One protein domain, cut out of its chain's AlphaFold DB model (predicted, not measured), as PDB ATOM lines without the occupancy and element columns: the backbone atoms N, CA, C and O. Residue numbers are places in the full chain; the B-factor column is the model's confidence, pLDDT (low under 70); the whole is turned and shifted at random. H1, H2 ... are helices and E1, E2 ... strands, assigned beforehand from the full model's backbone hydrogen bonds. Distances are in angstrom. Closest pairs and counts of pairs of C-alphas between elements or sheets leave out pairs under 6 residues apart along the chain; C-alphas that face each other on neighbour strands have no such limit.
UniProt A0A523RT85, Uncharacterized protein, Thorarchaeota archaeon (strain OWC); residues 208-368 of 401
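AT A GLANCE: This is residues 208 to 368 of the 401 residues of an uncharacterized protein of Thorarchaeota archaeon (strain OWC) (UniProt A0A523RT85). One broad, twisted sheet of eight antiparallel strands makes the body, a curved slab with the single helix H1 packed along one face near the E4 edge. Two long stretches with no named element join the parts, residues 239 to 262 between E2 and E3, and residues 268 to 290 from E3 at one edge of the sheet to H1 near the other, while the turns E1 to E2, E5 to E6 and E7 to E8 lie together at one end of the strands. The printed part has 161 residues with eight named strands and one named helix, in the order E1 E2 E3 H1 E4 E5 E6 E7 E8, and the sheet runs E3 E2 E1 E8 E7 E6 E5 E4; the class is mostly strand. The whole is compact, with a radius of gyration of the C-alphas of 15.9 A and spans of 45 by 40 by 29 A.

HOW THE PARTS SIT: E1, residues 216 to 225, and E2, residues 228 to 238, form a hairpin at 158 degrees, with N 221 and O 232 2.9 A apart, within hydrogen-bond range. E3, residues 263 to 267, is an edge strand and makes a hairpin with E2 at 137 degrees, where N 264 and O 237 are 2.9 A apart. E1, E2 and E3 are a meander, each strand the antiparallel neighbour of the one before. H1, residues 291 to 301, is on the sheet at a height of 10.2 A, over a local plane fitted to just 6 C-alphas. E4, residues 306 to 311, is the other edge strand; its closest C-alphas to H1 are those of Phe 307 and Glu 299, 8.0 A apart. E5, residues 315 to 324, is near H1, with 7 pairs of C-alphas within 10 A. H1 lies over E5 and only just not over E4, on which 2 of its C-alphas fall, and it runs along the strands, at 11 degrees to E5 on the local plane. E4 and E5 are a hairpin at 164 degrees, with N 319 and O 308 2.8 A apart. E6, residues 327 to 336, makes a hairpin with E5 at 170 degrees, with N 320 and O 331 2.8 A apart. E7, residues 342 to 351, makes one with E6 at 173 degrees, with N 332 and O 346 2.8 A apart. E8, residues 354 to 363, makes one with E7, also at 173 degrees, with N 347 and O 359 2.8 A apart. E4 to E8 are a second meander. E8 bends by 57 degrees at residue 357. E8 and E1 are antiparallel neighbours at 168 degrees, with N 222 and O 360 2.8 A apart. Among the pairs that are apart are E3 and E4, and E1 and E6. In H1 every O i to N i+4 pair is within hydrogen-bond range.

IN THESE COORDINATES: E1 begins at C-alpha 216, (96.643, 63.880, 128.466), and is 28.5 A long. E2, the longest strand with 11 residues, measures 31.0 A. E3 has 5 residues. H1 begins at C-alpha 291, (118.507, 71.491, 124.380), and measures 15.6 A. E4 has 6 residues. E5 measures 30.0 A, E6 30.4 A, E7 27.2 A and E8 27.0 A; E8 ends at C-alpha 363, (99.449, 73.817, 131.759).

THE WHOLE: The two C-alphas farthest apart are those of Gly 227 and Asp 248, 46.8 A. The printed part has no cut. The links E2 to E3, with 24 residues, and E3 to H1, with 23, are long; the others are tight. The mean pLDDT of the printed part is 76.2, and 46 residues are under 70, among them residues 236 to 244, 251 to 264 and 272 to 284.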
ATOM      1  N   GLU A 208     114.996  62.917 122.427       84.44
ATOM      2  CA  GLU A 208     113.875  61.988 122.563       84.44
ATOM      3  C   GLU A 208     112.562  62.749 122.768       84.44
ATOM      4  O   GLU A 208     112.555  63.927 123.136       84.44
ATOM      5  N   TRP A 209     111.434  62.086 122.519       82.75
ATOM      6  CA  TRP A 209     110.136  62.632 122.900       82.75
ATOM      7  C   TRP A 209     109.871  62.336 124.371       82.75
ATOM      8  O   TRP A 209     109.887  61.180 124.783       82.75
ATOM      9  N   GLY A 210     109.577  63.376 125.149       80.81
ATOM     10  CA  GLY A 210     109.158  63.227 126.541       80.81
ATOM     11  C   GLY A 210     107.669  62.908 126.717       80.81
ATOM     12  O   GLY A 210     107.211  62.748 127.846       80.81
ATOM     13  N   LEU A 211     106.927  62.816 125.610       75.94
ATOM     14  CA  LEU A 211     105.507  62.481 125.560       75.94
ATOM     15  C   LEU A 211     105.296  61.085 124.977       75.94
ATOM     16  O   LEU A 211     106.031  60.640 124.095       75.94
ATOM     17  N   ALA A 212     104.245  60.420 125.438       70.81
ATOM     18  CA  ALA A 212     103.800  59.126 124.957       70.81
ATOM     19  C   ALA A 212     102.388  59.201 124.360       70.81
ATOM     20  O   ALA A 212     101.577  60.078 124.662       70.81
ATOM     21  N   TYR A 213     102.073  58.228 123.504       68.69
ATOM     22  CA  TYR A 213     100.709  58.037 123.021       68.69
ATOM     23  C   TYR A 213      99.739  57.836 124.194       68.69
ATOM     24  O   TYR A 213      99.979  57.004 125.069       68.69
ATOM     25  N   GLY A 214      98.616  58.555 124.166       67.38
ATOM     26  CA  GLY A 214      97.603  58.508 125.218       67.38
ATOM     27  C   GLY A 214      97.860  59.469 126.379       67.38
ATOM     28  O   GLY A 214      97.000  59.574 127.259       67.38
ATOM     29  N   ASP A 215      98.979  60.202 126.378       74.00
ATOM     30  CA  ASP A 215      99.194  61.273 127.344       74.00
ATOM     31  C   ASP A 215      98.100  62.336 127.214       74.00
ATOM     32  O   ASP A 215      97.648  62.697 126.126       74.00
ATOM     33  N   THR A 216      97.652  62.828 128.362       78.81
ATOM     34  CA  THR A 216      96.643  63.880 128.466       78.81
ATOM     35  C   THR A 216      97.254  65.046 129.216       78.81
ATOM     36  O   THR A 216      97.628  64.910 130.384       78.81
ATOM     37  N   ILE A 217      97.329  66.198 128.558       82.88
ATOM     38  CA  ILE A 217      97.933  67.406 129.107       82.88
ATOM     39  C   ILE A 217      96.817  68.425 129.362       82.88
ATOM     40  O   ILE A 217      96.268  68.997 128.420       82.88
ATOM     41  N   PRO A 218      96.415  68.636 130.623       84.50
ATOM     42  CA  PRO A 218      95.385  69.612 130.959       84.50
ATOM     43  C   PRO A 218      95.931  71.047 130.916       84.50
ATOM     44  O   PRO A 218      97.046  71.302 131.376       84.50
ATOM     45  N   TYR A 219      95.110  71.997 130.463       84.00
ATOM     46  CA  TYR A 219      95.431  73.425 130.447       84.00
ATOM     47  C   TYR A 219      94.276  74.297 130.950       84.00
ATOM     48  O   TYR A 219      93.095  73.976 130.808       84.00
ATOM     49  N   TYR A 220      94.633  75.458 131.485       84.06
ATOM     50  CA  TYR A 220      93.754  76.609 131.607       84.06
ATOM     51  C   TYR A 220      94.009  77.562 130.457       84.06
ATOM     52  O   TYR A 220      95.159  77.812 130.094       84.06
ATOM     53  N   ARG A 221      92.936  78.129 129.922       83.12
ATOM     54  CA  ARG A 221      93.004  79.166 128.909       83.12
ATOM     55  C   ARG A 221      92.329  80.429 129.401       83.12
ATOM     56  O   ARG A 221      91.248  80.384 129.983       83.12
ATOM     57  N   THR A 222      92.938  81.556 129.065       82.12
ATOM     58  CA  THR A 222      92.375  82.884 129.250       82.12
ATOM     59  C   THR A 222      92.454  83.654 127.937       82.12
ATOM     60  O   THR A 222      93.504  83.709 127.305       82.12
ATOM     61  N   ILE A 223      91.341  84.250 127.517       80.06
ATOM     62  CA  ILE A 223      91.291  85.173 126.380       80.06
ATOM     63  C   ILE A 223      90.770  86.502 126.893       80.06
ATOM     64  O   ILE A 223      89.672  86.564 127.446       80.06
ATOM     65  N   GLU A 224      91.544  87.555 126.685       81.75
ATOM     66  CA  GLU A 224      91.146  88.926 126.962       81.75
ATOM     67  C   GLU A 224      91.116  89.715 125.654       81.75
ATOM     68  O   GLU A 224      92.131  89.805 124.970       81.75
ATOM     69  N   THR A 225      89.973  90.302 125.310       82.81
ATOM     70  CA  THR A 225      89.827  91.169 124.130       82.81
ATOM     71  C   THR A 225      88.998  92.381 124.519       82.81
ATOM     72  O   THR A 225      87.891  92.215 125.033       82.81
ATOM     73  N   ASP A 226      89.515  93.591 124.303       77.38
ATOM     74  CA  ASP A 226      88.814  94.850 124.609       77.38
ATOM     75  C   ASP A 226      88.228  94.913 126.043       77.38
ATOM     76  O   ASP A 226      87.139  95.439 126.286       77.38
ATOM     77  N   GLY A 227      88.940  94.330 127.017       72.31
ATOM     78  CA  GLY A 227      88.529  94.260 128.425       72.31
ATOM     79  C   GLY A 227      87.475  93.193 128.753       72.31
ATOM     80  O   GLY A 227      87.046  93.088 129.904       72.31
ATOM     81  N   PHE A 228      87.051  92.384 127.780       72.31
ATOM     82  CA  PHE A 228      86.261  91.181 128.020       72.31
ATOM     83  C   PHE A 228      87.184  89.990 128.274       72.31
ATOM     84  O   PHE A 228      88.008  89.672 127.423       72.31
ATOM     85  N   VAL A 229      87.022  89.324 129.421       79.06
ATOM     86  CA  VAL A 229      87.839  88.171 129.825       79.06
ATOM     87  C   VAL A 229      86.991  86.902 129.818       79.06
ATOM     88  O   VAL A 229      85.985  86.811 130.523       79.06
ATOM     89  N   VAL A 230      87.437  85.903 129.061       74.12
ATOM     90  CA  VAL A 230      86.939  84.524 129.103       74.12
ATOM     91  C   VAL A 230      88.017  83.650 129.714       74.12
ATOM     92  O   VAL A 230      89.193  83.788 129.389       74.12
ATOM     93  N   THR A 231      87.632  82.752 130.614       76.75
ATOM     94  CA  THR A 231      88.535  81.733 131.151       76.75
ATOM     95  C   THR A 231      87.826  80.397 131.168       76.75
ATOM     96  O   THR A 231      86.697  80.305 131.651       76.75
ATOM     97  N   ASP A 232      88.492  79.377 130.653       74.06
ATOM     98  CA  ASP A 232      87.987  78.018 130.585       74.06
ATOM     99  C   ASP A 232      89.100  76.981 130.751       74.06
ATOM    100  O   ASP A 232      90.298  77.268 130.683       74.06
ATOM    101  N   SER A 233      88.684  75.755 131.057       72.38
ATOM    102  CA  SER A 233      89.562  74.594 131.131       72.38
ATOM    103  C   SER A 233      89.484  73.787 129.848       72.38
ATOM    104  O   SER A 233      88.401  73.507 129.331       72.38
ATOM    105  N   MET A 234      90.647  73.361 129.381       76.31
ATOM    106  CA  MET A 234      90.800  72.489 128.228       76.31
ATOM    107  C   MET A 234      91.787  71.366 128.548       76.31
ATOM    108  O   MET A 234      92.485  71.378 129.564       76.31
ATOM    109  N   ARG A 235      91.886  70.400 127.647       70.44
ATOM    110  CA  ARG A 235      92.950  69.404 127.645       70.44
ATOM    111  C   ARG A 235      93.411  69.124 126.227       70.44
ATOM    112  O   ARG A 235      92.622  69.184 125.287       70.44
ATOM    113  N   VAL A 236      94.687  68.805 126.099       68.44
ATOM    114  CA  VAL A 236      95.302  68.330 124.867       68.44
ATOM    115  C   VAL A 236      95.593  66.849 125.063       68.44
ATOM    116  O   VAL A 236      96.409  66.474 125.902       68.44
ATOM    117  N   ASP A 237      94.888  66.012 124.315       65.50
ATOM    118  CA  ASP A 237      95.109  64.571 124.285       65.50
ATOM    119  C   ASP A 237      96.095  64.257 123.145       65.50
ATOM    120  O   ASP A 237      95.839  64.600 121.984       65.50
ATOM    121  N   VAL A 238      97.205  63.578 123.445       60.12
ATOM    122  CA  VAL A 238      98.167  63.091 122.444       60.12
ATOM    123  C   VAL A 238      97.577  61.838 121.795       60.12
ATOM    124  O   VAL A 238      97.598  60.749 122.375       60.12
ATOM    125  N   LYS A 239      96.983  61.994 120.606       59.34
ATOM    126  CA  LYS A 239      96.166  60.945 119.965       59.34
ATOM    127  C   LYS A 239      96.832  60.229 118.799       59.34
ATOM    128  O   LYS A 239      96.229  59.294 118.272       59.34
ATOM    129  N   VAL A 240      98.043  60.605 118.402       45.69
ATOM    130  CA  VAL A 240      98.684  59.966 117.247       45.69
ATOM    131  C   VAL A 240      99.568  58.804 117.659       45.69
ATOM    132  O   VAL A 240     100.436  58.924 118.522       45.69
ATOM    133  N   GLY A 241      99.287  57.641 117.062       52.09
ATOM    134  CA  GLY A 241     100.140  56.466 117.179       52.09
ATOM    135  C   GLY A 241     101.538  56.789 116.662       52.09
ATOM    136  O   GLY A 241     101.646  57.467 115.653       52.09
ATOM    137  N   LEU A 242     102.566  56.320 117.382       50.97
ATOM    138  CA  LEU A 242     103.996  56.620 117.193       50.97
ATOM    139  C   LEU A 242     104.262  58.093 116.833       50.97
ATOM    140  O   LEU A 242     104.173  58.487 115.673       50.97
ATOM    141  N   LEU A 243     104.660  58.894 117.833       60.69
ATOM    142  CA  LEU A 243     105.215  60.228 117.588       60.69
ATOM    143  C   LEU A 243     106.235  60.169 116.442       60.69
ATOM    144  O   LEU A 243     107.003  59.200 116.376       60.69
ATOM    145  N   PRO A 244     106.242  61.164 115.536       68.00
ATOM    146  CA  PRO A 244     107.109  61.117 114.369       68.00
ATOM    147  C   PRO A 244     108.565  60.955 114.824       68.00
ATOM    148  O   PRO A 244     108.966  61.577 115.810       68.00
ATOM    149  N   PRO A 245     109.375  60.114 114.161       71.06
ATOM    150  CA  PRO A 245     110.774  59.974 114.532       71.06
ATOM    151  C   PRO A 245     111.484  61.324 114.392       71.06
ATOM    152  O   PRO A 245     111.334  62.008 113.383       71.06
ATOM    153  N   ILE A 246     112.278  61.684 115.401       75.69
ATOM    154  CA  ILE A 246     113.129  62.876 115.375       75.69
ATOM    155  C   ILE A 246     114.291  62.589 114.409       75.69
ATOM    156  O   ILE A 246     115.017  61.615 114.638       75.69
ATOM    157  N   PRO A 247     114.502  63.372 113.332       70.62
ATOM    158  CA  PRO A 247     115.600  63.113 112.411       70.62
ATOM    159  C   PRO A 247     116.963  63.274 113.068       70.62
ATOM    160  O   PRO A 247     117.177  64.136 113.916       70.62
ATOM    161  N   ASP A 248     117.912  62.472 112.611       71.19
ATOM    162  CA  ASP A 248     119.278  62.468 113.109       71.19
ATOM    163  C   ASP A 248     120.259  62.749 111.958       71.19
ATOM    164  O   ASP A 248     120.295  61.965 111.001       71.19
ATOM    165  N   PRO A 249     121.051  63.838 111.990       67.06
ATOM    166  CA  PRO A 249     120.992  64.981 112.910       67.06
ATOM    167  C   PRO A 249     119.872  65.949 112.493       67.06
ATOM    168  O   PRO A 249     119.658  66.131 111.294       67.06
ATOM    169  N   LEU A 250     119.190  66.596 113.448       74.44
ATOM    170  CA  LEU A 250     118.060  67.509 113.196       74.44
ATOM    171  C   LEU A 250     118.225  68.347 111.915       74.44
ATOM    172  O   LEU A 250     119.106  69.214 111.832       74.44
ATOM    173  N   THR A 251     117.372  68.110 110.918       69.06
ATOM    174  CA  THR A 251     117.495  68.759 109.605       69.06
ATOM    175  C   THR A 251     116.795  70.112 109.564       69.06
ATOM    176  O   THR A 251     117.357  71.057 109.014       69.06
ATOM    177  N   ASP A 252     115.628  70.227 110.197       68.69
ATOM    178  CA  ASP A 252     114.777  71.423 110.204       68.69
ATOM    179  C   ASP A 252     113.898  71.493 111.468       68.69
ATOM    180  O   ASP A 252     113.768  70.519 112.210       68.69
ATOM    181  N   LEU A 253     113.291  72.653 111.730       64.00
ATOM    182  CA  LEU A 253     112.433  72.857 112.903       64.00
ATOM    183  C   LEU A 253     111.097  72.104 112.807       64.00
ATOM    184  O   LEU A 253     110.583  71.633 113.818       64.00
ATOM    185  N   THR A 254     110.538  71.942 111.605       65.69
ATOM    186  CA  THR A 254     109.290  71.182 111.408       65.69
ATOM    187  C   THR A 254     109.423  69.715 111.810       65.69
ATOM    188  O   THR A 254     108.441  69.096 112.202       65.69
ATOM    189  N   SER A 255     110.643  69.182 111.787       62.12
ATOM    190  CA  SER A 255     110.959  67.816 112.180       62.12
ATOM    191  C   SER A 255     111.037  67.575 113.690       62.12
ATOM    192  O   SER A 255     111.097  66.427 114.127       62.12
ATOM    193  N   VAL A 256     111.018  68.645 114.489       65.31
ATOM    194  CA  VAL A 256     111.062  68.593 115.959       65.31
ATOM    195  C   VAL A 256     109.835  69.196 116.621       65.31
ATOM    196  O   VAL A 256     109.805  69.344 117.838       65.31
ATOM    197  N   MET A 257     108.813  69.545 115.846       68.56
ATOM    198  CA  MET A 257     107.562  70.067 116.379       68.56
ATOM    199  C   MET A 257     106.451  69.047 116.194       68.56
ATOM    200  O   MET A 257     106.205  68.556 115.091       68.56
ATOM    201  N   ILE A 258     105.735  68.771 117.279       65.94
ATOM    202  CA  ILE A 258     104.473  68.039 117.209       65.94
ATOM    203  C   ILE A 258     103.406  69.033 116.739       65.94
ATOM    204  O   ILE A 258     102.999  69.917 117.486       65.94
ATOM    205  N   SER A 259     102.995  68.919 115.474       61.84
ATOM    206  CA  SER A 259     101.950  69.761 114.877       61.84
ATOM    207  C   SER A 259     100.539  69.345 115.310       61.84
ATOM    208  O   SER A 259     100.332  68.234 115.803       61.84
ATOM    209  N   SER A 260      99.547  70.191 115.016       61.66
ATOM    210  CA  SER A 260      98.113  69.954 115.268       61.66
ATOM    211  C   SER A 260      97.517  68.687 114.692       61.66
ATOM    212  O   SER A 260      96.495  68.219 115.187       61.66
ATOM    213  N   SER A 261      98.181  68.057 113.726       58.03
ATOM    214  CA  SER A 261      97.772  66.740 113.249       58.03
ATOM    215  C   SER A 261      98.054  65.616 114.250       58.03
ATOM    216  O   SER A 261      97.584  64.508 114.027       58.03
ATOM    217  N   HIS A 262      98.819  65.871 115.320       64.81
ATOM    218  CA  HIS A 262      99.284  64.854 116.269       64.81
ATOM    219  C   HIS A 262      98.544  64.829 117.614       64.81
ATOM    220  O   HIS A 262      98.743  63.927 118.435       64.81
ATOM    221  N   TYR A 263      97.663  65.798 117.838       66.38
ATOM    222  CA  TYR A 263      96.915  65.936 119.076       66.38
ATOM    223  C   TYR A 263      95.450  66.242 118.816       66.38
ATOM    224  O   TYR A 263      95.006  66.545 117.713       66.38
ATOM    225  N   THR A 264      94.666  66.144 119.875       66.94
ATOM    226  CA  THR A 264      93.289  66.593 119.889       66.94
ATOM    227  C   THR A 264      93.095  67.533 121.063       66.94
ATOM    228  O   THR A 264      93.368  67.164 122.201       66.94
ATOM    229  N   VAL A 265      92.568  68.723 120.792       70.19
ATOM    230  CA  VAL A 265      92.203  69.680 121.836       70.19
ATOM    231  C   VAL A 265      90.738  69.486 122.191       70.19
ATOM    232  O   VAL A 265      89.864  69.608 121.332       70.19
ATOM    233  N   LEU A 266      90.475  69.182 123.455       71.06
ATOM    234  CA  LEU A 266      89.138  68.982 123.994       71.06
ATOM    235  C   LEU A 266      88.839  70.014 125.080       71.06
ATOM    236  O   LEU A 266      89.723  70.403 125.846       71.06
ATOM    237  N   ASP A 267      87.580  70.417 125.193       73.38
ATOM    238  CA  ASP A 267      87.092  71.098 126.387       73.38
ATOM    239  C   ASP A 267      86.997  70.127 127.585       73.38
ATOM    240  O   ASP A 267      87.269  68.921 127.494       73.38
ATOM    241  N   GLU A 268      86.576  70.656 128.733       70.00
ATOM    242  CA  GLU A 268      86.325  69.871 129.948       70.00
ATOM    243  C   GLU A 268      85.290  68.740 129.776       70.00
ATOM    244  O   GLU A 268      85.314  67.764 130.526       70.00
ATOM    245  N   ASN A 269      84.408  68.839 128.778       70.38
ATOM    246  CA  ASN A 269      83.355  67.871 128.485       70.38
ATOM    247  C   ASN A 269      83.771  66.844 127.418       70.38
ATOM    248  O   ASN A 269      83.003  65.931 127.117       70.38
ATOM    249  N   GLY A 270      84.985  66.950 126.865       64.25
ATOM    250  CA  GLY A 270      85.452  66.086 125.782       64.25
ATOM    251  C   GLY A 270      84.993  66.522 124.388       64.25
ATOM    252  O   GLY A 270      85.135  65.750 123.443       64.25
ATOM    253  N   THR A 271      84.456  67.734 124.246       70.75
ATOM    254  CA  THR A 271      84.096  68.338 122.959       70.75
ATOM    255  C   THR A 271      85.354  68.846 122.270       70.75
ATOM    256  O   THR A 271      86.136  69.574 122.878       70.75
ATOM    257  N   HIS A 272      85.548  68.500 120.999       65.81
ATOM    258  CA  HIS A 272      86.656  69.029 120.205       65.81
ATOM    259  C   HIS A 272      86.560  70.554 120.061       65.81
ATOM    260  O   HIS A 272      85.526  71.089 119.665       65.81
ATOM    261  N   LEU A 273      87.664  71.244 120.338       66.44
ATOM    262  CA  LEU A 273      87.813  72.689 120.167       66.44
ATOM    263  C   LEU A 273      88.520  72.981 118.831       66.44
ATOM    264  O   LEU A 273      89.599  73.565 118.829       66.44
ATOM    265  N   ALA A 274      87.971  72.492 117.714       51.84
ATOM    266  CA  ALA A 274      88.718  72.412 116.456       51.84
ATOM    267  C   ALA A 274      88.712  73.701 115.600       51.84
ATOM    268  O   ALA A 274      89.778  74.064 115.127       51.84
ATOM    269  N   ASP A 275      87.604  74.446 115.444       44.59
ATOM    270  CA  ASP A 275      87.520  75.362 114.276       44.59
ATOM    271  C   ASP A 275      87.037  76.809 114.519       44.59
ATOM    272  O   ASP A 275      87.170  77.655 113.642       44.59
ATOM    273  N   ASN A 276      86.557  77.172 115.715       41.25
ATOM    274  CA  ASN A 276      86.255  78.585 116.062       41.25
ATOM    275  C   ASN A 276      87.355  79.248 116.887       41.25
ATOM    276  O   ASN A 276      87.160  80.280 117.537       41.25
ATOM    277  N   PHE A 277      88.506  78.600 116.917       48.28
ATOM    278  CA  PHE A 277      89.592  78.978 117.769       48.28
ATOM    279  C   PHE A 277      90.674  79.599 116.903       48.28
ATOM    280  O   PHE A 277      91.224  78.934 116.031       48.28
ATOM    281  N   GLU A 278      91.008  80.866 117.156       49.47
ATOM    282  CA  GLU A 278      92.326  81.375 116.784       49.47
ATOM    283  C   GLU A 278      93.340  80.648 117.670       49.47
ATOM    284  O   GLU A 278      93.843  81.183 118.659       49.47
ATOM    285  N   TRP A 279      93.557  79.369 117.358       53.78
ATOM    286  CA  TRP A 279      94.686  78.626 117.859       53.78
ATOM    287  C   TRP A 279      95.878  79.352 117.250       53.78
ATOM    288  O   TRP A 279      95.979  79.454 116.023       53.78
ATOM    289  N   PRO A 280      96.750  79.943 118.076       49.88
ATOM    290  CA  PRO A 280      98.036  80.338 117.558       49.88
ATOM    291  C   PRO A 280      98.650  79.107 116.905       49.88
ATOM    292  O   PRO A 280      98.377  77.995 117.353       49.88
ATOM    293  N   GLU A 281      99.425  79.299 115.841       54.12
ATOM    294  CA  GLU A 281     100.279  78.261 115.259       54.12
ATOM    295  C   GLU A 281     101.220  77.768 116.365       54.12
ATOM    296  O   GLU A 281     102.313  78.295 116.578       54.12
ATOM    297  N   LEU A 282     100.701  76.871 117.193       53.53
ATOM    298  CA  LEU A 282     101.254  76.550 118.483       53.53
ATOM    299  C   LEU A 282     102.240  75.430 118.272       53.53
ATOM    300  O   LEU A 282     102.104  74.546 117.427       53.53
ATOM    301  N   TRP A 283     103.303  75.563 119.032       65.44
ATOM    302  CA  TRP A 283     104.329  74.567 119.152       65.44
ATOM    303  C   TRP A 283     103.946  73.817 120.413       65.44
ATOM    304  O   TRP A 283     104.154  74.324 121.513       65.44
ATOM    305  N   ASP A 284     103.266  72.689 120.259       65.94
ATOM    306  CA  ASP A 284     102.624  72.013 121.391       65.94
ATOM    307  C   ASP A 284     103.589  71.163 122.204       65.94
ATOM    308  O   ASP A 284     103.420  70.987 123.413       65.94
ATOM    309  N   ALA A 285     104.637  70.675 121.548       73.69
ATOM    310  CA  ALA A 285     105.734  69.988 122.195       73.69
ATOM    311  C   ALA A 285     107.008  70.058 121.352       73.69
ATOM    312  O   ALA A 285     106.962  70.119 120.118       73.69
ATOM    313  N   LEU A 286     108.137  70.002 122.052       83.94
ATOM    314  CA  LEU A 286     109.488  69.908 121.509       83.94
ATOM    315  C   LEU A 286     110.194  68.673 122.092       83.94
ATOM    316  O   LEU A 286     109.843  68.235 123.189       83.94
ATOM    317  N   PRO A 287     111.197  68.106 121.404       81.31
ATOM    318  CA  PRO A 287     111.997  67.028 121.959       81.31
ATOM    319  C   PRO A 287     112.794  67.500 123.180       81.31
ATOM    320  O   PRO A 287     113.193  68.664 123.286       81.31
ATOM    321  N   ILE A 288     113.054  66.565 124.088       85.50
ATOM    322  CA  ILE A 288     113.894  66.757 125.271       85.50
ATOM    323  C   ILE A 288     115.311  66.221 125.023       85.50
ATOM    324  O   ILE A 288     115.578  65.577 124.009       85.50
ATOM    325  N   GLY A 289     116.231  66.491 125.954       86.31
ATOM    326  CA  GLY A 289     117.618  66.024 125.889       86.31
ATOM    327  C   GLY A 289     118.592  67.131 125.487       86.31
ATOM    328  O   GLY A 289     118.892  68.011 126.297       86.31
ATOM    329  N   ASN A 290     119.115  67.090 124.259       86.50
ATOM    330  CA  ASN A 290     120.098  68.056 123.747       86.50
ATOM    331  C   ASN A 290     119.475  69.427 123.416       86.50
ATOM    332  O   ASN A 290     119.281  69.800 122.261       86.50
ATOM    333  N   LEU A 291     119.164  70.187 124.468       85.00
ATOM    334  CA  LEU A 291     118.507  71.491 124.380       85.00
ATOM    335  C   LEU A 291     119.298  72.516 123.564       85.00
ATOM    336  O   LEU A 291     118.682  73.345 122.903       85.00
ATOM    337  N   ASP A 292     120.631  72.477 123.591       87.69
ATOM    338  CA  ASP A 292     121.459  73.419 122.827       87.69
ATOM    339  C   ASP A 292     121.215  73.262 121.321       87.69
ATOM    340  O   ASP A 292     121.031  74.257 120.619       87.69
ATOM    341  N   LEU A 293     121.110  72.017 120.845       84.94
ATOM    342  CA  LEU A 293     120.791  71.720 119.452       84.94
ATOM    343  C   LEU A 293     119.371  72.183 119.081       84.94
ATOM    344  O   LEU A 293     119.172  72.767 118.015       84.94
ATOM    345  N   VAL A 294     118.381  71.981 119.960       85.00
ATOM    346  CA  VAL A 294     117.004  72.458 119.715       85.00
ATOM    347  C   VAL A 294     116.952  73.991 119.688       85.00
ATOM    348  O   VAL A 294     116.316  74.573 118.805       85.00
ATOM    349  N   LYS A 295     117.659  74.661 120.609       86.12
ATOM    350  CA  LYS A 295     117.775  76.126 120.661       86.12
ATOM    351  C   LYS A 295     118.393  76.687 119.379       86.12
ATOM    352  O   LYS A 295     117.815  77.598 118.789       86.12
ATOM    353  N   GLU A 296     119.503  76.110 118.916       84.31
ATOM    354  CA  GLU A 296     120.157  76.508 117.660       84.31
ATOM    355  C   GLU A 296     119.174  76.455 116.480       84.31
ATOM    356  O   GLU A 296     119.100  77.390 115.678       84.31
ATOM    357  N   LYS A 297     118.363  75.391 116.397       83.12
ATOM    358  CA  LYS A 297     117.369  75.249 115.326       83.12
ATOM    359  C   LYS A 297     116.260  76.285 115.397       83.12
ATOM    360  O   LYS A 297     115.967  76.914 114.380       83.12
ATOM    361  N   ILE A 298     115.689  76.514 116.575       82.25
ATOM    362  CA  ILE A 298     114.653  77.535 116.773       82.25
ATOM    363  C   ILE A 298     115.171  78.924 116.376       82.25
ATOM    364  O   ILE A 298     114.494  79.639 115.641       82.25
ATOM    365  N   GLU A 299     116.377  79.297 116.811       82.00
ATOM    366  CA  GLU A 299     116.998  80.579 116.452       82.00
ATOM    367  C   GLU A 299     117.214  80.729 114.946       82.00
ATOM    368  O   GLU A 299     116.991  81.813 114.401       82.00
ATOM    369  N   SER A 300     117.644  79.655 114.277       78.50
ATOM    370  CA  SER A 300     117.934  79.682 112.842       78.50
ATOM    371  C   SER A 300     116.693  79.922 111.973       78.50
ATOM    372  O   SER A 300     116.805  80.542 110.918       78.50
ATOM    373  N   GLU A 301     115.520  79.486 112.435       74.44
ATOM    374  CA  GLU A 301     114.248  79.570 111.704       74.44
ATOM    375  C   GLU A 301     113.409  80.790 112.113       74.44
ATOM    376  O   GLU A 301     112.717  81.392 111.291       74.44
ATOM    377  N   LEU A 302     113.484  81.204 113.383       73.19
ATOM    378  CA  LEU A 302     112.713  82.326 113.928       73.19
ATOM    379  C   LEU A 302     113.479  83.651 113.979       73.19
ATOM    380  O   LEU A 302     113.071  84.549 114.721       73.19
ATOM    381  N   SER A 303     114.568  83.815 113.221       58.81
ATOM    382  CA  SER A 303     115.413  85.015 113.269       58.81
ATOM    383  C   SER A 303     114.672  86.286 112.796       58.81
ATOM    384  O   SER A 303     114.805  86.737 111.657       58.81
ATOM    385  N   GLY A 304     113.861  86.861 113.683       60.09
ATOM    386  CA  GLY A 304     113.187  88.150 113.575       60.09
ATOM    387  C   GLY A 304     113.848  89.216 114.463       60.09
ATOM    388  O   GLY A 304     114.791  88.926 115.198       60.09
ATOM    389  N   PRO A 305     113.376  90.475 114.414       60.03
ATOM    390  CA  PRO A 305     114.051  91.620 115.038       60.03
ATOM    391  C   PRO A 305     114.084  91.599 116.576       60.03
ATOM    392  O   PRO A 305     114.894  92.314 117.164       60.03
ATOM    393  N   THR A 306     113.251  90.788 117.232       76.19
ATOM    394  CA  THR A 306     113.243  90.631 118.695       76.19
ATOM    395  C   THR A 306     112.983  89.178 119.071       76.19
ATOM    396  O   THR A 306     111.848  88.710 118.997       76.19
ATOM    397  N   PHE A 307     114.053  88.489 119.471       83.81
ATOM    398  CA  PHE A 307     114.063  87.122 119.982       83.81
ATOM    399  C   PHE A 307     114.810  87.107 121.324       83.81
ATOM    400  O   PHE A 307     115.891  87.686 121.438       83.81
ATOM    401  N   GLU A 308     114.233  86.482 122.346       88.19
ATOM    402  CA  GLU A 308     114.806  86.412 123.692       88.19
ATOM    403  C   GLU A 308     114.570  85.025 124.295       88.19
ATOM    404  O   GLU A 308     113.424  84.615 124.472       88.19
ATOM    405  N   TRP A 309     115.637  84.320 124.675       89.38
ATOM    406  CA  TRP A 309     115.513  83.082 125.447       89.38
ATOM    407  C   TRP A 309     114.987  83.347 126.856       89.38
ATOM    408  O   TRP A 309     115.393  84.287 127.540       89.38
ATOM    409  N   ARG A 310     114.117  82.456 127.315       88.44
ATOM    410  CA  ARG A 310     113.542  82.414 128.655       88.44
ATOM    411  C   ARG A 310     113.802  81.034 129.241       88.44
ATOM    412  O   ARG A 310     113.596  80.018 128.585       88.44
ATOM    413  N   GLU A 311     114.271  80.980 130.477       88.75
ATOM    414  CA  GLU A 311     114.584  79.711 131.126       88.75
ATOM    415  C   GLU A 311     114.335  79.807 132.628       88.75
ATOM    416  O   GLU A 311     114.684  80.801 133.265       88.75
ATOM    417  N   THR A 312     113.715  78.769 133.177       86.31
ATOM    418  CA  THR A 312     113.434  78.585 134.602       86.31
ATOM    419  C   THR A 312     114.074  77.281 135.077       86.31
ATOM    420  O   THR A 312     114.775  76.593 134.318       86.31
ATOM    421  N   SER A 313     113.877  76.920 136.347       85.25
ATOM    422  CA  SER A 313     114.399  75.650 136.859       85.25
ATOM    423  C   SER A 313     113.757  74.437 136.165       85.25
ATOM    424  O   SER A 313     114.457  73.475 135.838       85.25
ATOM    425  N   SER A 314     112.456  74.520 135.867       86.75
ATOM    426  CA  SER A 314     111.636  73.441 135.304       86.75
ATOM    427  C   SER A 314     111.388  73.547 133.802       86.75
ATOM    428  O   SER A 314     111.078  72.542 133.170       86.75
ATOM    429  N   SER A 315     111.520  74.741 133.226       91.12
ATOM    430  CA  SER A 315     111.009  75.036 131.887       91.12
ATOM    431  C   SER A 315     111.988  75.907 131.104       91.12
ATOM    432  O   SER A 315     112.904  76.526 131.651       91.12
ATOM    433  N   TRP A 316     111.833  75.939 129.792       91.44
ATOM    434  CA  TRP A 316     112.658  76.721 128.880       91.44
ATOM    435  C   TRP A 316     111.827  77.141 127.676       91.44
ATOM    436  O   TRP A 316     110.809  76.534 127.379       91.44
ATOM    437  N   GLY A 317     112.233  78.180 126.973       90.19
ATOM    438  CA  GLY A 317     111.514  78.634 125.799       90.19
ATOM    439  C   GLY A 317     111.948  80.031 125.425       90.19
ATOM    440  O   GLY A 317     113.056  80.444 125.744       90.19
ATOM    441  N   PHE A 318     111.117  80.773 124.721       89.00
ATOM    442  CA  PHE A 318     111.555  82.019 124.118       89.00
ATOM    443  C   PHE A 318     110.391  82.984 123.940       89.00
ATOM    444  O   PHE A 318     109.220  82.607 123.868       89.00
ATOM    445  N   LYS A 319     110.742  84.262 123.867       88.44
ATOM    446  CA  LYS A 319     109.852  85.349 123.502       88.44
ATOM    447  C   LYS A 319     110.229  85.850 122.116       88.44
ATOM    448  O   LYS A 319     111.391  86.149 121.851       88.44
ATOM    449  N   THR A 320     109.231  85.980 121.256       86.25
ATOM    450  CA  THR A 320     109.337  86.690 119.982       86.25
ATOM    451  C   THR A 320     108.466  87.930 120.023       86.25
ATOM    452  O   THR A 320     107.401  87.941 120.643       86.25
ATOM    453  N   ALA A 321     108.909  88.987 119.357       84.69
ATOM    454  CA  ALA A 321     108.063  90.135 119.095       84.69
ATOM    455  C   ALA A 321     108.262  90.617 117.662       84.69
ATOM    456  O   ALA A 321     109.374  90.603 117.131       84.69
ATOM    457  N   ASN A 322     107.170  91.055 117.049       80.81
ATOM    458  CA  ASN A 322     107.166  91.702 115.750       80.81
ATOM    459  C   ASN A 322     106.411  93.021 115.879       80.81
ATOM    460  O   ASN A 322     105.245  93.042 116.262       80.81
ATOM    461  N   SER A 323     107.075  94.128 115.550       75.31
ATOM    462  CA  SER A 323     106.471  95.461 115.538       75.31
ATOM    463  C   SER A 323     106.327  95.970 114.109       75.31
ATOM    464  O   SER A 323     107.318  96.063 113.378       75.31
ATOM    465  N   ARG A 324     105.114  96.359 113.725       71.31
ATOM    466  CA  ARG A 324     104.831  97.179 112.548       71.31
ATOM    467  C   ARG A 324     103.921  98.309 112.991       71.31
ATOM    468  O   ARG A 324     102.741  98.070 113.150       71.31
ATOM    469  N   ASP A 325     104.459  99.512 113.165       62.19
ATOM    470  CA  ASP A 325     103.683 100.706 113.534       62.19
ATOM    471  C   ASP A 325     102.340 100.773 112.761       62.19
ATOM    472  O   ASP A 325     102.375 100.761 111.522       62.19
ATOM    473  N   PRO A 326     101.168 100.760 113.437       69.75
ATOM    474  CA  PRO A 326     100.933 100.924 114.887       69.75
ATOM    475  C   PRO A 326     100.803  99.633 115.717       69.75
ATOM    476  O   PRO A 326     100.530  99.697 116.916       69.75
ATOM    477  N   THR A 327     100.952  98.459 115.110       81.62
ATOM    478  CA  THR A 327     100.756  97.165 115.764       81.62
ATOM    479  C   THR A 327     102.051  96.555 116.300       81.62
ATOM    480  O   THR A 327     103.131  96.642 115.702       81.62
ATOM    481  N   ARG A 328     101.960  95.884 117.447       84.94
ATOM    482  CA  ARG A 328     103.024  95.024 117.977       84.94
ATOM    483  C   ARG A 328     102.394  93.731 118.450       84.94
ATOM    484  O   ARG A 328     101.454  93.760 119.224       84.94
ATOM    485  N   ILE A 329     102.961  92.617 118.021       84.62
ATOM    486  CA  ILE A 329     102.561  91.289 118.470       84.62
ATOM    487  C   ILE A 329     103.727  90.700 119.244       84.62
ATOM    488  O   ILE A 329     104.852  90.667 118.739       84.62
ATOM    489  N   GLU A 330     103.456  90.225 120.451       88.12
ATOM    490  CA  GLU A 330     104.398  89.481 121.275       88.12
ATOM    491  C   GLU A 330     103.890  88.066 121.511       88.12
ATOM    492  O   GLU A 330     102.698  87.838 121.710       88.12
ATOM    493  N   ARG A 331     104.811  87.103 121.476       87.00
ATOM    494  CA  ARG A 331     104.523  85.699 121.754       87.00
ATOM    495  C   ARG A 331     105.582  85.140 122.678       87.00
ATOM    496  O   ARG A 331     106.767  85.261 122.380       87.00
ATOM    497  N   THR A 332     105.165  84.520 123.771       89.38
ATOM    498  CA  THR A 332     106.044  83.792 124.688       89.38
ATOM    499  C   THR A 332     105.654  82.326 124.678       89.38
ATOM    500  O   THR A 332     104.487  82.005 124.886       89.38
ATOM    501  N   PHE A 333     106.637  81.458 124.476       88.88
ATOM    502  CA  PHE A 333     106.501  80.009 124.538       88.88
ATOM    503  C   PHE A 333     107.388  79.500 125.669       88.88
ATOM    504  O   PHE A 333     108.553  79.888 125.747       88.88
ATOM    505  N   MET A 334     106.852  78.653 126.541       91.75
ATOM    506  CA  MET A 334     107.588  77.957 127.592       91.75
ATOM    507  C   MET A 334     107.236  76.478 127.523       91.75
ATOM    508  O   MET A 334     106.059  76.138 127.521       91.75
ATOM    509  N   PHE A 335     108.248  75.625 127.519       90.69
ATOM    510  CA  PHE A 335     108.172  74.174 127.442       90.69
ATOM    511  C   PHE A 335     108.801  73.555 128.681       90.69
ATOM    512  O   PHE A 335     109.831  74.028 129.169       90.69
ATOM    513  N   SER A 336     108.219  72.467 129.160       90.12
ATOM    514  CA  SER A 336     108.777  71.685 130.251       90.12
ATOM    515  C   SER A 336     110.086  71.026 129.825       90.12
ATOM    516  O   SER A 336     110.191  70.419 128.759       90.12
ATOM    517  N   LYS A 337     111.104  71.097 130.685       88.00
ATOM    518  CA  LYS A 337     112.363  70.365 130.486       88.00
ATOM    519  C   LYS A 337     112.204  68.861 130.706       88.00
ATOM    520  O   LYS A 337     113.075  68.112 130.275       88.00
ATOM    521  N   SER A 338     111.159  68.422 131.417       86.88
ATOM    522  CA  SER A 338     110.983  67.009 131.773       86.88
ATOM    523  C   SER A 338     110.304  66.198 130.683       86.88
ATOM    524  O   SER A 338     110.644  65.035 130.515       86.88
ATOM    525  N   ASP A 339     109.336  66.789 129.984       86.25
ATOM    526  CA  ASP A 339     108.538  66.086 128.972       86.25
ATOM    527  C   ASP A 339     108.443  66.827 127.631       86.25
ATOM    528  O   ASP A 339     107.945  66.268 126.658       86.25
ATOM    529  N   GLY A 340     108.956  68.058 127.543       87.38
ATOM    530  CA  GLY A 340     108.973  68.825 126.301       87.38
ATOM    531  C   GLY A 340     107.620  69.417 125.912       87.38
ATOM    532  O   GLY A 340     107.547  70.132 124.913       87.38
ATOM    533  N   ALA A 341     106.560  69.168 126.687       87.50
ATOM    534  CA  ALA A 341     105.250  69.758 126.454       87.50
ATOM    535  C   ALA A 341     105.254  71.260 126.733       87.50
ATOM    536  O   ALA A 341     105.990  71.750 127.592       87.50
ATOM    537  N   LEU A 342     104.377  71.984 126.046       88.12
ATOM    538  CA  LEU A 342     104.111  73.385 126.328       88.12
ATOM    539  C   LEU A 342     103.600  73.553 127.774       88.12
ATOM    540  O   LEU A 342     102.583  73.005 128.177       88.12
ATOM    541  N   ASP A 343     104.308  74.340 128.571       90.25
ATOM    542  CA  ASP A 343     103.899  74.731 129.920       90.25
ATOM    543  C   ASP A 343     103.101  76.037 129.904       90.25
ATOM    544  O   ASP A 343     102.130  76.199 130.647       90.25
ATOM    545  N   ARG A 344     103.512  76.987 129.054       89.75
ATOM    546  CA  ARG A 344     102.831  78.271 128.898       89.75
ATOM    547  C   ARG A 344     102.962  78.797 127.483       89.75
ATOM    548  O   ARG A 344     104.057  78.851 126.928       89.75
ATOM    549  N   TYR A 345     101.855  79.312 126.973       88.00
ATOM    550  CA  TYR A 345     101.842  80.185 125.817       88.00
ATOM    551  C   TYR A 345     101.159  81.504 126.157       88.00
ATOM    552  O   TYR A 345     100.109  81.520 126.793       88.00
ATOM    553  N   LEU A 346     101.758  82.609 125.729       88.88
ATOM    554  CA  LEU A 346     101.205  83.946 125.891       88.88
ATOM    555  C   LEU A 346     101.310  84.697 124.567       88.88
ATOM    556  O   LEU A 346     102.413  84.950 124.093       88.88
ATOM    557  N   TYR A 347     100.168  85.074 124.011       87.50
ATOM    558  CA  TYR A 347     100.021  85.990 122.888       87.50
ATOM    559  C   TYR A 347      99.551  87.340 123.401       87.50
ATOM    560  O   TYR A 347      98.560  87.403 124.129       87.50
ATOM    561  N   GLU A 348     100.200  88.413 122.975       88.44
ATOM    562  CA  GLU A 348      99.795  89.777 123.291       88.44
ATOM    563  C   GLU A 348      99.804  90.605 122.008       88.44
ATOM    564  O   GLU A 348     100.830  90.714 121.337       88.44
ATOM    565  N   ASP A 349      98.658  91.189 121.670       87.31
ATOM    566  CA  ASP A 349      98.523  92.140 120.572       87.31
ATOM    567  C   ASP A 349      98.366  93.547 121.133       87.31
ATOM    568  O   ASP A 349      97.589  93.791 122.065       87.31
ATOM    569  N   TYR A 350      99.109  94.470 120.544       87.38
ATOM    570  CA  TYR A 350      99.141  95.868 120.909       87.38
ATOM    571  C   TYR A 350      98.791  96.717 119.693       87.38
ATOM    572  O   TYR A 350      99.379  96.544 118.625       87.38
ATOM    573  N   LEU A 351      97.918  97.699 119.887       86.56
ATOM    574  CA  LEU A 351      97.584  98.737 118.918       86.56
ATOM    575  C   LEU A 351      97.888 100.098 119.548       86.56
ATOM    576  O   LEU A 351      97.424 100.387 120.647       86.56
ATOM    577  N   ASP A 352      98.717 100.914 118.893       85.31
ATOM    578  CA  ASP A 352      99.152 102.226 119.404       85.31
ATOM    579  C   ASP A 352      99.807 102.158 120.804       85.31
ATOM    580  O   ASP A 352      99.787 103.107 121.589       85.31
ATOM    581  N   GLY A 353     100.422 101.013 121.123       82.75
ATOM    582  CA  GLY A 353     101.049 100.745 122.420       82.75
ATOM    583  C   GLY A 353     100.084 100.298 123.523       82.75
ATOM    584  O   GLY A 353     100.548  99.936 124.605       82.75
ATOM    585  N   GLU A 354      98.777 100.262 123.261       84.81
ATOM    586  CA  GLU A 354      97.780  99.693 124.166       84.81
ATOM    587  C   GLU A 354      97.524  98.225 123.829       84.81
ATOM    588  O   GLU A 354      97.436  97.841 122.667       84.81
ATOM    589  N   LYS A 355      97.414  97.389 124.860       84.81
ATOM    590  CA  LYS A 355      97.112  95.963 124.725       84.81
ATOM    591  C   LYS A 355      95.635  95.796 124.359       84.81
ATOM    592  O   LYS A 355      94.771  96.180 125.143       84.81
ATOM    593  N   VAL A 356      95.365  95.217 123.193       87.31
ATOM    594  CA  VAL A 356      94.002  95.017 122.666       87.31
ATOM    595  C   VAL A 356      93.544  93.564 122.753       87.31
ATOM    596  O   VAL A 356      92.345  93.299 122.841       87.31
ATOM    597  N   LYS A 357      94.493  92.619 122.770       85.62
ATOM    598  CA  LYS A 357      94.202  91.188 122.854       85.62
ATOM    599  C   LYS A 357      95.269  90.443 123.645       85.62
ATOM    600  O   LYS A 357      96.461  90.666 123.440       85.62
ATOM    601  N   VAL A 358      94.840  89.522 124.498       86.50
ATOM    602  CA  VAL A 358      95.690  88.538 125.171       86.50
ATOM    603  C   VAL A 358      95.088  87.159 124.980       86.50
ATOM    604  O   VAL A 358      93.896  86.965 125.205       86.50
ATOM    605  N   ILE A 359      95.913  86.195 124.591       84.81
ATOM    606  CA  ILE A 359      95.571  84.776 124.690       84.81
ATOM    607  C   ILE A 359      96.642  84.135 125.553       84.81
ATOM    608  O   ILE A 359      97.818  84.158 125.199       84.81
ATOM    609  N   GLU A 360      96.240  83.564 126.675       86.81
ATOM    610  CA  GLU A 360      97.122  82.837 127.569       86.81
ATOM    611  C   GLU A 360      96.655  81.390 127.699       86.81
ATOM    612  O   GLU A 360      95.466  81.109 127.866       86.81
ATOM    613  N   LEU A 361      97.609  80.473 127.616       85.62
ATOM    614  CA  LEU A 361      97.434  79.050 127.842       85.62
ATOM    615  C   LEU A 361      98.448  78.617 128.902       85.62
ATOM    616  O   LEU A 361      99.638  78.891 128.756       85.62
ATOM    617  N   ILE A 362      97.989  77.961 129.965       88.00
ATOM    618  CA  ILE A 362      98.817  77.528 131.097       88.00
ATOM    619  C   ILE A 362      98.533  76.064 131.390       88.00
ATOM    620  O   ILE A 362      97.392  75.697 131.668       88.00
ATOM    621  N   ARG A 363      99.564  75.224 131.381       87.81
ATOM    622  CA  ARG A 363      99.449  73.817 131.759       87.81
ATOM    623  C   ARG A 363      99.062  73.696 133.231       87.81
ATOM    624  O   ARG A 363      99.643  74.351 134.097       87.81
ATOM    625  N   VAL A 364      98.087  72.847 133.553       83.12
ATOM    626  CA  VAL A 364      97.692  72.640 134.954       83.12
ATOM    627  C   VAL A 364      98.868  72.036 135.721       83.12
ATOM    628  O   VAL A 364      99.401  70.997 135.340       83.12
ATOM    629  N   GLY A 365      99.249  72.681 136.824       80.19
ATOM    630  CA  GLY A 365     100.405  72.291 137.633       80.19
ATOM    631  C   GLY A 365     101.703  73.013 137.269       80.19
ATOM    632  O   GLY A 365     102.663  72.898 138.027       80.19
ATOM    633  N   TYR A 366     101.734  73.794 136.184       79.94
ATOM    634  CA  TYR A 366     102.812  74.749 135.949       79.94
ATOM    635  C   TYR A 366     102.643  75.955 136.879       79.94
ATOM    636  O   TYR A 366     101.637  76.667 136.829       79.94
ATOM    637  N   GLU A 367     103.638  76.189 137.733       73.50
ATOM    638  CA  GLU A 367     103.750  77.414 138.519       73.50
ATOM    639  C   GLU A 367     104.766  78.327 137.824       73.50
ATOM    640  O   GLU A 367     105.954  77.995 137.797       73.50
ATOM    641  N   PRO A 368     104.345  79.456 137.227       65.19
ATOM    642  CA  PRO A 368     105.289  80.369 136.608       65.19
ATOM    643  C   PRO A 368     106.266  80.895 137.666       65.19
ATOM    644  O   PRO A 368     105.894  81.661 138.554       65.19
TER     645      PRO A 368